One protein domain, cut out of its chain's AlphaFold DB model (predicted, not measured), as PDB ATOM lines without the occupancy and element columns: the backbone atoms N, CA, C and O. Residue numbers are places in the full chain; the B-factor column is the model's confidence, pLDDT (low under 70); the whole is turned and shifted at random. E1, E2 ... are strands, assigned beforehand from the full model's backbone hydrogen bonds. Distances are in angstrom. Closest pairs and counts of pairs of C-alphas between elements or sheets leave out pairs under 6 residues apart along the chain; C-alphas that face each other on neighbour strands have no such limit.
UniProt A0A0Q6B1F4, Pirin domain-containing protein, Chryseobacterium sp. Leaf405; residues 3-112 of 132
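This is residues 3 to 112 of the 132 residues of the protein "Pirin domain-containing protein" of Chryseobacterium sp. Leaf405 (UniProt A0A0Q6B1F4). A four-stranded sheet, E6, E1, E4 and E7, forms the middle layer of this domain; the three-stranded sheet E3, E2, E5 lies over one of its faces as a loose, only partly face-to-face sandwich. Over the other face lies the small hairpin of E8 and E9, with residues 94 to 108 looping between its two strands. The printed part has 110 residues with nine named strands, E1 to E9 in chain order, and no named helix; the class is all strand, with under half of the residues, 50 of 110, in named elements. The three sheets, in the orders E6 E1 E4 E7, E3 E2 E5 and E8 E9, are all antiparallel. The whole is compact, with a radius of gyration of the C-alphas of 13.8 A, and flat, spanning 39 by 33 by 17 A.

Find C-alpha 8 at (173.447, 201.929, 156.990); from there E1, residues 8 to 15, runs 22.0 A. In the same sheet look for E6, residues 58 to 64, 19.8 A long; E4, residues 34 to 39, 16.4 A; and E7, residues 74 to 79, 16.8 A. The second sheet holds E2, residues 18 to 22, E3, residues 27 to 30, and E5, residues 44 to 50, which runs 20.1 A from C-alpha 44 at (165.782, 206.223, 151.177). Last come E8, residues 90 to 93, and E9, residues 109 to 111, where C-alpha 111 is at (178.187, 198.864, 173.925).

Begin at the inner strand E1: N 10 and O 62 of E6 are 2.9 A apart, and N 9 and O 38 of E4 are 2.8 A apart. Next, N 37 and O 76 join E4 to the edge strand E7 within hydrogen-bond range at 2.8 A. From edge to edge this sheet's strands turn by 38 degrees. In the second sheet, E2 and E3 are a hairpin, with N 20 and O 28 at 2.8 A, and on E2's other side N 19 and O 49 of E5 are 2.8 A apart. Residues 3 to 4 pair antiparallel with residues 44 to 45 of E5. Between the two sheets, the closest C-alphas of E1 and E3, Ile 13 and Leu 30, are 7.5 A apart, while E2 and E4 are apart. E8 and E9 are a hairpin, with N 92 and O 109 at 2.9 A; E8 is apart from E4, and E9 from E1.

The two C-alphas farthest apart, those of Gly 54 and Glu 68, are 40.8 A apart. The printed part has no cut. The link from E8 to E9, 15 residues, is long; the four links from E1 through to E5 are tight. The mean pLDDT of the printed part is 96.7, and no printed residue is under 70.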
ATOM      1  N   PRO A   3     167.522 212.704 151.478       97.75
ATOM      2  CA  PRO A   3     167.897 211.384 150.980       97.75
ATOM      3  C   PRO A   3     169.219 210.861 151.552       97.75
ATOM      4  O   PRO A   3     170.204 211.592 151.647       97.75
ATOM      5  N   HIS A   4     169.272 209.547 151.750       98.31
ATOM      6  CA  HIS A   4     170.485 208.752 151.898       98.31
ATOM      7  C   HIS A   4     170.600 207.736 150.768       98.31
ATOM      8  O   HIS A   4     169.602 207.187 150.296       98.31
ATOM      9  N   ILE A   5     171.833 207.482 150.325       98.31
ATOM     10  CA  ILE A   5     172.126 206.535 149.248       98.31
ATOM     11  C   ILE A   5     173.186 205.571 149.738       98.31
ATOM     12  O   ILE A   5     174.356 205.910 149.952       98.31
ATOM     13  N   ASN A   6     172.771 204.315 149.822       98.38
ATOM     14  CA  ASN A   6     173.605 203.207 150.212       98.38
ATOM     15  C   ASN A   6     174.228 203.408 151.601       98.38
ATOM     16  O   ASN A   6     175.337 202.963 151.799       98.38
ATOM     17  N   ASP A   7     173.581 204.074 152.552       98.31
ATOM     18  CA  ASP A   7     174.071 204.163 153.937       98.31
ATOM     19  C   ASP A   7     173.345 203.155 154.839       98.31
ATOM     20  O   ASP A   7     172.168 202.868 154.632       98.31
ATOM     21  N   GLU A   8     174.039 202.615 155.838       98.50
ATOM     22  CA  GLU A   8     173.447 201.929 156.990       98.50
ATOM     23  C   GLU A   8     173.658 202.818 158.217       98.50
ATOM     24  O   GLU A   8     174.792 203.037 158.640       98.50
ATOM     25  N   ILE A   9     172.576 203.377 158.746       98.44
ATOM     26  CA  ILE A   9     172.593 204.433 159.757       98.44
ATOM     27  C   ILE A   9     172.021 203.867 161.048       98.44
ATOM     28  O   ILE A   9     170.847 203.505 161.100       98.44
ATOM     29  N   LEU A  10     172.866 203.761 162.071       98.50
ATOM     30  CA  LEU A  10     172.462 203.375 163.418       98.50
ATOM     31  C   LEU A  10     172.245 204.639 164.254       98.50
ATOM     32  O   LEU A  10     173.202 205.370 164.515       98.50
ATOM     33  N   THR A  11     171.010 204.856 164.696       98.44
ATOM     34  CA  THR A  11     170.640 205.916 165.638       98.44
ATOM     35  C   THR A  11     170.583 205.328 167.044       98.44
ATOM     36  O   THR A  11     169.815 204.400 167.315       98.44
ATOM     37  N   TYR A  12     171.420 205.861 167.936       98.12
ATOM     38  CA  TYR A  12     171.529 205.451 169.330       98.12
ATOM     39  C   TYR A  12     171.431 206.666 170.264       98.12
ATOM     40  O   TYR A  12     172.402 207.393 170.464       98.12
ATOM     41  N   ILE A  13     170.257 206.855 170.866       98.12
ATOM     42  CA  ILE A  13     169.968 207.933 171.818       98.12
ATOM     43  C   ILE A  13     170.425 207.552 173.237       98.12
ATOM     44  O   ILE A  13     170.277 206.410 173.671       98.12
ATOM     45  N   ARG A  14     170.991 208.518 173.964       96.56
ATOM     46  CA  ARG A  14     171.364 208.433 175.385       96.56
ATOM     47  C   ARG A  14     170.451 209.269 176.279       96.56
ATOM     48  O   ARG A  14     170.109 208.802 177.363       96.56
ATOM     49  N   SER A  15     169.992 210.426 175.807       97.50
ATOM     50  CA  SER A  15     168.956 211.247 176.452       97.50
ATOM     51  C   SER A  15     168.139 212.018 175.417       97.50
ATOM     52  O   SER A  15     168.620 212.250 174.307       97.50
ATOM     53  N   GLY A  16     166.929 212.446 175.782       97.75
ATOM     54  CA  GLY A  16     166.029 213.173 174.884       97.75
ATOM     55  C   GLY A  16     165.207 212.263 173.963       97.75
ATOM     56  O   GLY A  16     165.206 211.039 174.097       97.75
ATOM     57  N   TYR A  17     164.469 212.888 173.043       98.31
ATOM     58  CA  TYR A  17     163.475 212.223 172.197       98.31
ATOM     59  C   TYR A  17     163.601 212.690 170.752       98.31
ATOM     60  O   TYR A  17     163.748 213.887 170.492       98.31
ATOM     61  N   VAL A  18     163.501 211.749 169.819       98.38
ATOM     62  CA  VAL A  18     163.520 212.023 168.379       98.38
ATOM     63  C   VAL A  18     162.321 211.356 167.723       98.38
ATOM     64  O   VAL A  18     162.034 210.190 167.988       98.38
ATOM     65  N   GLU A  19     161.627 212.077 166.855       98.38
ATOM     66  CA  GLU A  19     160.638 211.507 165.948       98.38
ATOM     67  C   GLU A  19     161.277 211.299 164.576       98.38
ATOM     68  O   GLU A  19     161.755 212.241 163.953       98.38
ATOM     69  N   HIS A  20     161.308 210.049 164.121       98.06
ATOM     70  CA  HIS A  20     161.706 209.678 162.772       98.06
ATOM     71  C   HIS A  20     160.472 209.589 161.879       98.06
ATOM     72  O   HIS A  20     159.505 208.918 162.245       98.06
ATOM     73  N   ILE A  21     160.540 210.190 160.694       97.75
ATOM     74  CA  ILE A  21     159.501 210.104 159.665       97.75
ATOM     75  C   ILE A  21     160.160 209.706 158.348       97.75
ATOM     76  O   ILE A  21     161.072 210.392 157.879       97.75
ATOM     77  N   ASP A  22     159.698 208.622 157.730       96.25
ATOM     78  CA  ASP A  22     160.171 208.211 156.406       96.25
ATOM     79  C   ASP A  22     159.256 208.668 155.258       96.25
ATOM     80  O   ASP A  22     158.169 209.217 155.453       96.25
ATOM     81  N   TYR A  23     159.707 208.455 154.019       94.25
ATOM     82  CA  TYR A  23     158.951 208.826 152.818       94.25
ATOM     83  C   TYR A  23     157.634 208.048 152.636       94.25
ATOM     84  O   TYR A  23     156.791 208.478 151.846       94.25
ATOM     85  N   GLU A  24     157.457 206.915 153.323       94.00
ATOM     86  CA  GLU A  24     156.209 206.142 153.336       94.00
ATOM     87  C   GLU A  24     155.220 206.687 154.383       94.00
ATOM     88  O   GLU A  24     154.082 206.224 154.462       94.00
ATOM     89  N   GLY A  25     155.625 207.712 155.142       94.00
ATOM     90  CA  GLY A  25     154.845 208.322 156.213       94.00
ATOM     91  C   GLY A  25     154.858 207.500 157.499       94.00
ATOM     92  O   GLY A  25     154.003 207.716 158.360       94.00
ATOM     93  N   ILE A  26     155.783 206.545 157.640       94.75
ATOM     94  CA  ILE A  26     155.943 205.780 158.874       94.75
ATOM     95  C   ILE A  26     156.628 206.676 159.897       94.75
ATOM     96  O   ILE A  26     157.713 207.202 159.660       94.75
ATOM     97  N   ILE A  27     155.981 206.808 161.053       96.94
ATOM     98  CA  ILE A  27     156.472 207.597 162.179       96.94
ATOM     99  C   ILE A  27     156.986 206.651 163.263       96.94
ATOM    100  O   ILE A  27     156.277 205.739 163.699       96.94
ATOM    101  N   ALA A  28     158.205 206.888 163.738       97.12
ATOM    102  CA  ALA A  28     158.793 206.174 164.859       97.12
ATOM    103  C   ALA A  28     159.341 207.155 165.898       97.12
ATOM    104  O   ALA A  28     160.263 207.916 165.636       97.12
ATOM    105  N   ASN A  29     158.800 207.082 167.113       97.94
ATOM    106  CA  ASN A  29     159.361 207.776 168.266       97.94
ATOM    107  C   ASN A  29     160.541 206.967 168.817       97.94
ATOM    108  O   ASN A  29     160.394 205.761 169.046       97.94
ATOM    109  N   LEU A  30     161.677 207.631 169.008       98.19
ATOM    110  CA  LEU A  30     162.934 207.091 169.511       98.19
ATOM    111  C   LEU A  30     163.310 207.791 170.821       98.19
ATOM    112  O   LEU A  30     163.175 209.008 170.956       98.19
ATOM    113  N   ASP A  31     163.810 207.006 171.767       97.94
ATOM    114  CA  ASP A  31     164.360 207.445 173.047       97.94
ATOM    115  C   ASP A  31     165.569 206.564 173.416       97.94
ATOM    116  O   ASP A  31     166.046 205.757 172.611       97.94
ATOM    117  N   ASN A  32     166.082 206.696 174.638       97.44
ATOM    118  CA  ASN A  32     167.253 205.947 175.100       97.44
ATOM    119  C   ASN A  32     167.046 204.424 175.248       97.44
ATOM    120  O   ASN A  32     168.007 203.700 175.529       97.44
ATOM    121  N   LYS A  33     165.826 203.920 175.036       97.62
ATOM    122  CA  LYS A  33     165.495 202.493 175.038       97.62
ATOM    123  C   LYS A  33     165.149 201.958 173.661       97.62
ATOM    124  O   LYS A  33     164.879 200.768 173.559       97.62
ATOM    125  N   LYS A  34     165.189 202.768 172.603       98.25
ATOM    126  CA  LYS A  34     164.836 202.306 171.261       98.25
ATOM    127  C   LYS A  34     165.876 202.697 170.229       98.25
ATOM    128  O   LYS A  34     166.027 203.862 169.871       98.25
ATOM    129  N   LEU A  35     166.577 201.692 169.720       98.19
ATOM    130  CA  LEU A  35     167.562 201.860 168.660       98.19
ATOM    131  C   LEU A  35     166.896 201.702 167.301       98.19
ATOM    132  O   LEU A  35     165.944 200.936 167.140       98.19
ATOM    133  N   MET A  36     167.458 202.382 166.308       98.50
ATOM    134  CA  MET A  36     167.039 202.271 164.917       98.50
ATOM    135  C   MET A  36     168.249 201.994 164.032       98.50
ATOM    136  O   MET A  36     169.235 202.723 164.089       98.50
ATOM    137  N   LEU A  37     168.154 200.976 163.179       98.38
ATOM    138  CA  LEU A  37     169.064 200.756 162.061       98.38
ATOM    139  C   LEU A  37     168.305 200.976 160.752       98.38
ATOM    140  O   LEU A  37     167.481 200.152 160.352       98.38
ATOM    141  N   MET A  38     168.612 202.075 160.072       98.31
ATOM    142  CA  MET A  38     168.082 202.395 158.752       98.31
ATOM    143  C   MET A  38     169.107 202.029 157.678       98.31
ATOM    144  O   MET A  38     170.162 202.645 157.564       98.31
ATOM    145  N   LYS A  39     168.793 201.037 156.849       98.19
ATOM    146  CA  LYS A  39     169.567 200.679 155.658       98.19
ATOM    147  C   LYS A  39     168.920 201.343 154.456       98.19
ATOM    148  O   LYS A  39     167.883 200.886 153.985       98.19
ATOM    149  N   ALA A  40     169.533 202.407 153.952       98.31
ATOM    150  CA  ALA A  40     168.982 203.227 152.879       98.31
ATOM    151  C   ALA A  40     168.967 202.519 151.516       98.31
ATOM    152  O   ALA A  40     168.178 202.875 150.644       98.31
ATOM    153  N   GLY A  41     169.830 201.517 151.311       97.94
ATOM    154  CA  GLY A  41     169.858 200.765 150.058       97.94
ATOM    155  C   GLY A  41     170.066 201.674 148.842       97.94
ATOM    156  O   GLY A  41     170.836 202.627 148.907       97.94
ATOM    157  N   LYS A  42     169.354 201.425 147.738       97.62
ATOM    158  CA  LYS A  42     169.447 202.262 146.524       97.62
ATOM    159  C   LYS A  42     169.185 203.750 146.789       97.62
ATOM    160  O   LYS A  42     169.897 204.595 146.256       97.62
ATOM    161  N   ILE A  43     168.154 204.061 147.567       97.62
ATOM    162  CA  ILE A  43     167.826 205.405 148.048       97.62
ATOM    163  C   ILE A  43     166.735 205.282 149.114       97.62
ATOM    164  O   ILE A  43     165.804 204.492 148.952       97.62
ATOM    165  N   PHE A  44     166.825 206.089 150.164       98.00
ATOM    166  CA  PHE A  44     165.782 206.223 151.177       98.00
ATOM    167  C   PHE A  44     165.726 207.670 151.649       98.00
ATOM    168  O   PHE A  44     166.773 208.298 151.790       98.00
ATOM    169  N   GLN A  45     164.530 208.214 151.851       98.06
ATOM    170  CA  GLN A  45     164.358 209.566 152.378       98.06
ATOM    171  C   GLN A  45     163.710 209.505 153.752       98.06
ATOM    172  O   GLN A  45     162.760 208.746 153.943       98.06
ATOM    173  N   HIS A  46     164.224 210.314 154.671       98.12
ATOM    174  CA  HIS A  46     163.646 210.481 155.997       98.12
ATOM    175  C   HIS A  46     163.878 211.894 156.543       98.12
ATOM    176  O   HIS A  46     164.585 212.724 155.958       98.12
ATOM    177  N   GLU A  47     163.271 212.183 157.677       97.69
ATOM    178  CA  GLU A  47     163.614 213.289 158.552       97.69
ATOM    179  C   GLU A  47     163.569 212.843 160.007       97.69
ATOM    180  O   GLU A  47     162.952 211.835 160.345       97.69
ATOM    181  N   GLU A  48     164.291 213.579 160.842       97.56
ATOM    182  CA  GLU A  48     164.350 213.358 162.277       97.56
ATOM    183  C   GLU A  48     164.144 214.710 162.960       97.56
ATOM    184  O   GLU A  48     164.865 215.669 162.671       97.56
ATOM    185  N   GLU A  49     163.143 214.793 163.831       97.31
ATOM    186  CA  GLU A  49     162.821 215.989 164.609       97.31
ATOM    187  C   GLU A  49     163.078 215.738 166.096       97.31
ATOM    188  O   GLU A  49     162.724 214.692 166.637       97.31
ATOM    189  N   ILE A  50     163.699 216.707 166.771       98.00
ATOM    190  CA  ILE A  50     163.894 216.654 168.221       98.00
ATOM    191  C   ILE A  50     162.588 217.055 168.893       98.00
ATOM    192  O   ILE A  50     162.108 218.172 168.700       98.00
ATOM    193  N   ILE A  51     162.051 216.180 169.737       97.44
ATOM    194  CA  ILE A  51     160.844 216.476 170.505       97.44
ATOM    195  C   ILE A  51     161.255 217.019 171.871       97.44
ATOM    196  O   ILE A  51     161.760 216.281 172.720       97.44
ATOM    197  N   ASP A  52     161.023 218.313 172.096       94.19
ATOM    198  CA  ASP A  52     161.316 218.948 173.381       94.19
ATOM    199  C   ASP A  52     160.347 218.455 174.465       94.19
ATOM    200  O   ASP A  52     159.172 218.827 174.520       94.19
ATOM    201  N   LYS A  53     160.864 217.587 175.338       94.06
ATOM    202  CA  LYS A  53     160.189 217.118 176.556       94.06
ATOM    203  C   LYS A  53     160.940 217.528 177.824       94.06
ATOM    204  O   LYS A  53     160.761 216.903 178.867       94.06
ATOM    205  N   GLY A  54     161.782 218.559 177.743       93.69
ATOM    206  CA  GLY A  54     162.570 219.064 178.869       93.69
ATOM    207  C   GLY A  54     163.900 218.346 179.115       93.69
ATOM    208  O   GLY A  54     164.589 218.689 180.074       93.69
ATOM    209  N   GLU A  55     164.291 217.396 178.260       94.12
ATOM    210  CA  GLU A  55     165.612 216.755 178.292       94.12
ATOM    211  C   GLU A  55     166.390 217.057 177.003       94.12
ATOM    212  O   GLU A  55     165.843 216.875 175.911       94.12
ATOM    213  N   PRO A  56     167.659 217.499 177.089       96.56
ATOM    214  CA  PRO A  56     168.477 217.725 175.906       96.56
ATOM    215  C   PRO A  56     168.773 216.407 175.179       96.56
ATOM    216  O   PRO A  56     168.983 215.364 175.806       96.56
ATOM    217  N   LEU A  57     168.833 216.475 173.847       97.88
ATOM    218  CA  LEU A  57     169.235 215.339 173.026       97.88
ATOM    219  C   LEU A  57     170.735 215.061 173.187       97.88
ATOM    220  O   LEU A  57     171.570 215.906 172.866       97.88
ATOM    221  N   GLU A  58     171.060 213.838 173.593       98.00
ATOM    222  CA  GLU A  58     172.387 213.243 173.459       98.00
ATOM    223  C   GLU A  58     172.237 211.958 172.647       98.00
ATOM    224  O   GLU A  58     171.503 211.053 173.045       98.00
ATOM    225  N   ALA A  59     172.902 211.864 171.497       97.44
ATOM    226  CA  ALA A  59     172.780 210.711 170.613       97.44
ATOM    227  C   ALA A  59     174.044 210.484 169.780       97.44
ATOM    228  O   ALA A  59     174.812 211.405 169.500       97.44
ATOM    229  N   LEU A  60     174.222 209.239 169.343       97.75
ATOM    230  CA  LEU A  60     175.164 208.850 168.304       97.75
ATOM    231  C   LEU A  60     174.385 208.478 167.046       97.75
ATOM    232  O   LEU A  60     173.506 207.617 167.088       97.75
ATOM    233  N   GLN A  61     174.759 209.082 165.923       97.75
ATOM    234  CA  GLN A  61     174.292 208.685 164.601       97.75
ATOM    235  C   GLN A  61     175.491 208.150 163.819       97.75
ATOM    236  O   GLN A  61     176.422 208.884 163.484       97.75
ATOM    237  N   ILE A  62     175.516 206.837 163.605       98.06
ATOM    238  CA  ILE A  62     176.684 206.126 163.083       98.06
ATOM    239  C   ILE A  62     176.390 205.676 161.660       98.06
ATOM    240  O   ILE A  62     175.494 204.867 161.431       98.06
ATOM    241  N   PHE A  63     177.181 206.181 160.716       98.00
ATOM    242  CA  PHE A  63     177.031 205.916 159.290       98.00
ATOM    243  C   PHE A  63     178.029 204.861 158.839       98.00
ATOM    244  O   PHE A  63     179.243 205.066 158.890       98.00
ATOM    245  N   ILE A  64     177.509 203.742 158.355       97.31
ATOM    246  CA  ILE A  64     178.286 202.625 157.841       97.31
ATOM    247  C   ILE A  64     177.987 202.442 156.359       97.31
ATOM    248  O   ILE A  64     176.844 202.499 155.908       97.31
ATOM    249  N   ARG A  65     179.034 202.180 155.576       97.56
ATOM    250  CA  ARG A  65     178.867 201.762 154.186       97.56
ATOM    251  C   ARG A  65     178.478 200.281 154.146       97.56
ATOM    252  O   ARG A  65     179.188 199.493 154.766       97.56
ATOM    253  N   PRO A  66     177.413 199.885 153.427       97.62
ATOM    254  CA  PRO A  66     176.980 198.508 153.299       97.62
ATOM    255  C   PRO A  66     177.995 197.725 152.480       97.62
ATOM    256  O   PRO A  66     178.779 198.281 151.703       97.62
ATOM    257  N   LYS A  67     177.931 196.407 152.623       97.19
ATOM    258  CA  LYS A  67     178.801 195.490 151.889       97.19
ATOM    259  C   LYS A  67     178.556 195.543 150.379       97.19
ATOM    260  O   LYS A  67     179.487 195.365 149.598       97.19
ATOM    261  N   GLU A  68     177.309 195.767 149.979       97.62
ATOM    262  CA  GLU A  68     176.862 195.792 148.589       97.62
ATOM    263  C   GLU A  68     176.046 197.063 148.333       97.62
ATOM    264  O   GLU A  68     175.387 197.588 149.232       97.62
ATOM    265  N   LYS A  69     176.127 197.586 147.107       97.81
ATOM    266  CA  LYS A  69     175.354 198.757 146.683       97.81
ATOM    267  C   LYS A  69     173.956 198.342 146.230       97.81
ATOM    268  O   LYS A  69     173.728 197.210 145.824       97.81
ATOM    269  N   ASP A  70     173.061 199.311 146.260       98.12
ATOM    270  CA  ASP A  70     171.693 199.316 145.768       98.12
ATOM    271  C   ASP A  70     170.819 198.188 146.326       98.12
ATOM    272  O   ASP A  70     169.895 197.709 145.671       98.12
ATOM    273  N   LEU A  71     171.096 197.798 147.575       97.50
ATOM    274  CA  LEU A  71     170.264 196.870 148.336       97.50
ATOM    275  C   LEU A  71     168.843 197.426 148.520       97.50
ATOM    276  O   LEU A  71     168.586 198.622 148.356       97.50
ATOM    277  N   LYS A  72     167.900 196.550 148.881       97.12
ATOM    278  CA  LYS A  72     166.541 196.977 149.233       97.12
ATOM    279  C   LYS A  72     166.582 197.802 150.533       97.12
ATOM    280  O   LYS A  72     167.207 197.331 151.486       97.12
ATOM    281  N   PRO A  73     165.922 198.974 150.596       97.44
ATOM    282  CA  PRO A  73     165.833 199.736 151.833       97.44
ATOM    283  C   PRO A  73     165.091 198.964 152.930       97.44
ATOM    284  O   PRO A  73     164.104 198.280 152.647       97.44
ATOM    285  N   ILE A  74     165.584 199.045 154.165       96.50
ATOM    286  CA  ILE A  74     165.004 198.383 155.342       96.50
ATOM    287  C   ILE A  74     165.252 199.264 156.566       96.50
ATOM    288  O   ILE A  74     166.395 199.637 156.821       96.50
ATOM    289  N   VAL A  75     164.214 199.511 157.362       97.44
ATOM    290  CA  VAL A  75     164.337 200.096 158.705       97.44
ATOM    291  C   VAL A  75     164.056 199.008 159.733       97.44
ATOM    292  O   VAL A  75     163.126 198.216 159.579       97.44
ATOM    293  N   THR A  76     164.886 198.913 160.763       97.56
ATOM    294  CA  THR A  76     164.702 197.956 161.855       97.56
ATOM    295  C   THR A  76     164.864 198.664 163.184       97.56
ATOM    296  O   THR A  76     165.754 199.494 163.344       97.56
ATOM    297  N   PHE A  77     164.000 198.320 164.133       97.56
ATOM    298  CA  PHE A  77     164.008 198.878 165.476       97.56
ATOM    299  C   PHE A  77     164.321 197.785 166.488       97.56
ATOM    300  O   PHE A  77     163.939 196.628 166.297       97.56
ATOM    301  N   LEU A  78     165.001 198.167 167.562       97.50
ATOM    302  CA  LEU A  78     165.269 197.302 168.699       97.50
ATOM    303  C   LEU A  78     164.934 198.047 169.986       97.50
ATOM    304  O   LEU A  78     165.586 199.041 170.306       97.50
ATOM    305  N   ASP A  79     163.957 197.529 170.724       97.69
ATOM    306  CA  ASP A  79     163.689 197.960 172.090       97.69
ATOM    307  C   ASP A  79     164.689 197.290 173.044       97.69
ATOM    308  O   ASP A  79     164.939 196.082 172.983       97.69
ATOM    309  N   LEU A  80     165.283 198.086 173.924       96.12
ATOM    310  CA  LEU A  80     166.202 197.647 174.958       96.12
ATOM    311  C   LEU A  80     165.452 197.465 176.274       96.12
ATOM    312  O   LEU A  80     164.719 198.348 176.716       96.12
ATOM    313  N   GLU A  81     165.723 196.359 176.966       93.50
ATOM    314  CA  GLU A  81     165.217 196.148 178.330       93.50
ATOM    315  C   GLU A  81     165.751 197.215 179.304       93.50
ATOM    316  O   GLU A  81     165.011 197.737 180.140       93.50
ATOM    317  N   ASN A  82     167.029 197.578 179.149       93.62
ATOM    318  CA  ASN A  82     167.724 198.608 179.919       93.62
ATOM    319  C   ASN A  82     168.447 199.564 178.961       93.62
ATOM    320  O   ASN A  82     169.062 199.122 177.991       93.62
ATOM    321  N   ASP A  83     168.433 200.863 179.235       92.94
ATOM    322  CA  ASP A  83     169.125 201.884 178.432       92.94
ATOM    323  C   ASP A  83     170.658 201.726 178.495       92.94
ATOM    324  O   ASP A  83     171.372 201.949 177.506       92.94
ATOM    325  N   LYS A  84     171.174 201.226 179.625       94.25
ATOM    326  CA  LYS A  84     172.605 201.019 179.881       94.25
ATOM    327  C   LYS A  84     172.983 199.543 179.978       94.25
ATOM    328  O   LYS A  84     172.291 198.735 180.593       94.25
ATOM    329  N   SER A  85     174.127 199.200 179.394       94.62
ATOM    330  CA  SER A  85     174.795 197.906 179.549       94.62
ATOM    331  C   SER A  85     175.811 197.975 180.688       94.62
ATOM    332  O   SER A  85     177.022 198.069 180.495       94.62
ATOM    333  N   GLU A  86     175.292 198.007 181.910       95.12
ATOM    334  CA  GLU A  86     176.076 198.242 183.120       95.12
ATOM    335  C   GLU A  86     177.057 197.103 183.414       95.12
ATOM    336  O   GLU A  86     176.653 195.965 183.651       95.12
ATOM    337  N   ASN A  87     178.355 197.417 183.408       95.06
ATOM    338  CA  ASN A  87     179.457 196.499 183.714       95.06
ATOM    339  C   ASN A  87     179.446 195.180 182.913       95.06
ATOM    340  O   ASN A  87     180.072 194.197 183.315       95.06
ATOM    341  N   GLN A  88     178.784 195.160 181.756       94.50
ATOM    342  CA  GLN A  88     178.732 194.015 180.856       94.50
ATOM    343  C   GLN A  88     178.701 194.474 179.401       94.50
ATOM    344  O   GLN A  88     178.060 195.463 179.062       94.50
ATOM    345  N   TRP A  89     179.384 193.740 178.525       95.81
ATOM    346  CA  TRP A  89     179.290 193.989 177.090       95.81
ATOM    347  C   TRP A  89     177.926 193.540 176.584       95.81
ATOM    348  O   TRP A  89     177.558 192.375 176.747       95.81
ATOM    349  N   ARG A  90     177.204 194.433 175.914       95.50
ATOM    350  CA  ARG A  90     175.994 194.088 175.169       95.50
ATOM    351  C   ARG A  90     176.266 194.233 173.680       95.50
ATOM    352  O   ARG A  90     176.856 195.205 173.218       95.50
ATOM    353  N   SER A  91     175.835 193.235 172.919       94.75
ATOM    354  CA  SER A  91     175.884 193.291 171.462       94.75
ATOM    355  C   SER A  91     174.706 194.112 170.947       94.75
ATOM    356  O   SER A  91     173.559 193.753 171.210       94.75
ATOM    357  N   ILE A  92     174.983 195.199 170.227       95.75
ATOM    358  CA  ILE A  92     173.957 196.074 169.650       95.75
ATOM    359  C   ILE A  92     173.643 195.663 168.214       95.75
ATOM    360  O   ILE A  92     172.477 195.504 167.861       95.75
ATOM    361  N   ALA A  93     174.675 195.469 167.389       96.38
ATOM    362  CA  ALA A  93     174.516 195.101 165.987       96.38
ATOM    363  C   ALA A  93     175.668 194.216 165.494       96.38
ATOM    364  O   ALA A  93     176.834 194.452 165.821       96.38
ATOM    365  N   LEU A  94     175.344 193.198 164.693       96.00
ATOM    366  CA  LEU A  94     176.296 192.222 164.143       96.00
ATOM    367  C   LEU A  94     175.972 191.912 162.675       96.00
ATOM    368  O   LEU A  94     174.817 192.022 162.265       96.00
ATOM    369  N   PRO A  95     176.933 191.406 161.885       94.94
ATOM    370  CA  PRO A  95     176.684 190.976 160.515       94.94
ATOM    371  C   PRO A  95     176.144 189.539 160.467       94.94
ATOM    372  O   PRO A  95     176.671 188.698 159.738       94.94
ATOM    373  N   SER A  96     175.124 189.243 161.278       93.94
ATOM    374  CA  SER A  96     174.586 187.892 161.486       93.94
ATOM    375  C   SER A  96     173.056 187.889 161.448       93.94
ATOM    376  O   SER A  96     172.462 188.819 161.994       93.94
ATOM    377  N   PRO A  97     172.405 186.870 160.854       91.00
ATOM    378  CA  PRO A  97     170.941 186.751 160.841       91.00
ATOM    379  C   PRO A  97     170.295 186.667 162.231       91.00
ATOM    380  O   PRO A  97     169.122 186.979 162.387       91.00
ATOM    381  N   GLU A  98     171.051 186.242 163.241       90.50
ATOM    382  CA  GLU A  98     170.603 186.133 164.631       90.50
ATOM    383  C   GLU A  98     170.620 187.487 165.356       90.50
ATOM    384  O   GLU A  98     170.144 187.592 166.485       90.50
ATOM    385  N   SER A  99     171.188 188.528 164.738       94.00
ATOM    386  CA  SER A  99     171.230 189.869 165.311       94.00
ATOM    387  C   SER A  99     169.946 190.632 164.993       94.00
ATOM    388  O   SER A  99     169.592 190.734 163.819       94.00
ATOM    389  N   PRO A 100     169.284 191.238 165.996       93.69
ATOM    390  CA  PRO A 100     168.116 192.076 165.743       93.69
ATOM    391  C   PRO A 100     168.435 193.267 164.831       93.69
ATOM    392  O   PRO A 100     167.658 193.587 163.936       93.69
ATOM    393  N   LEU A 101     169.600 193.897 165.020       97.62
ATOM    394  CA  LEU A 101     170.105 194.960 164.153       97.62
ATOM    395  C   LEU A 101     171.270 194.425 163.317       97.62
ATOM    396  O   LEU A 101     172.401 194.306 163.783       97.62
ATOM    397  N   GLN A 102     170.986 194.100 162.060       97.56
ATOM    398  CA  GLN A 102     171.957 193.468 161.176       97.56
ATOM    399  C   GLN A 102     172.575 194.459 160.181       97.56
ATOM    400  O   GLN A 102     171.921 194.850 159.201       97.56
ATOM    401  N   PHE A 103     173.856 194.785 160.385       97.06
ATOM    402  CA  PHE A 103     174.695 195.413 159.359       97.06
ATOM    403  C   PHE A 103     174.997 194.419 158.235       97.06
ATOM    404  O   PHE A 103     175.191 193.226 158.474       97.06
ATOM    405  N   THR A 104     175.080 194.891 156.995       96.94
ATOM    406  CA  THR A 104     175.519 194.032 155.880       96.94
ATOM    407  C   THR A 104     177.041 193.960 155.792       96.94
ATOM    408  O   THR A 104     177.599 192.944 155.366       96.94
ATOM    409  N   SER A 105     177.721 195.025 156.216       94.69
ATOM    410  CA  SER A 105     179.175 195.079 156.366       94.69
ATOM    411  C   SER A 105     179.653 194.272 157.562       94.69
ATOM    412  O   SER A 105     178.946 194.148 158.553       94.69
ATOM    413  N   ARG A 106     180.882 193.744 157.499       94.50
ATOM    414  CA  ARG A 106     181.482 192.925 158.569       94.50
ATOM    415  C   ARG A 106     181.927 193.776 159.766       94.50
ATOM    416  O   ARG A 106     183.116 193.852 160.062       94.50
ATOM    417  N   ILE A 107     180.975 194.428 160.423       94.06
ATOM    418  CA  ILE A 107     181.180 195.297 161.583       94.06
ATOM    419  C   ILE A 107     180.374 194.754 162.753       94.06
ATOM    420  O   ILE A 107     179.211 194.394 162.605       94.06
ATOM    421  N   ILE A 108     181.016 194.721 163.914       95.56
ATOM    422  CA  ILE A 108     180.399 194.394 165.194       95.56
ATOM    423  C   ILE A 108     180.324 195.690 165.990       95.56
ATOM    424  O   ILE A 108     181.342 196.363 166.155       95.56
ATOM    425  N   MET A 109     179.133 196.030 166.471       95.88
ATOM    426  CA  MET A 109     178.904 197.182 167.333       95.88
ATOM    427  C   MET A 109     178.460 196.692 168.711       95.88
ATOM    428  O   MET A 109     177.304 196.296 168.871       95.88
ATOM    429  N   PRO A 110     179.362 196.667 169.700       96.44
ATOM    430  CA  PRO A 110     178.998 196.458 171.087       96.44
ATOM    431  C   PRO A 110     178.821 197.798 171.813       96.44
ATOM    432  O   PRO A 110     179.342 198.828 171.383       96.44
ATOM    433  N   ASP A 111     178.147 197.773 172.956       95.94
ATOM    434  CA  ASP A 111     178.187 198.864 173.925       95.94
ATOM    435  C   ASP A 111     178.516 198.352 175.334       95.94
ATOM    436  O   ASP A 111     178.379 197.164 175.645       95.94
ATOM    437  N   PHE A 112     179.018 199.265 176.161       96.00
ATOM    438  CA  PHE A 112     179.382 199.014 177.548       96.00
ATOM    439  C   PHE A 112     179.231 200.312 178.336       96.00
ATOM    440  O   PHE A 112     179.766 201.349 177.937       96.00
TER     441      PHE A 112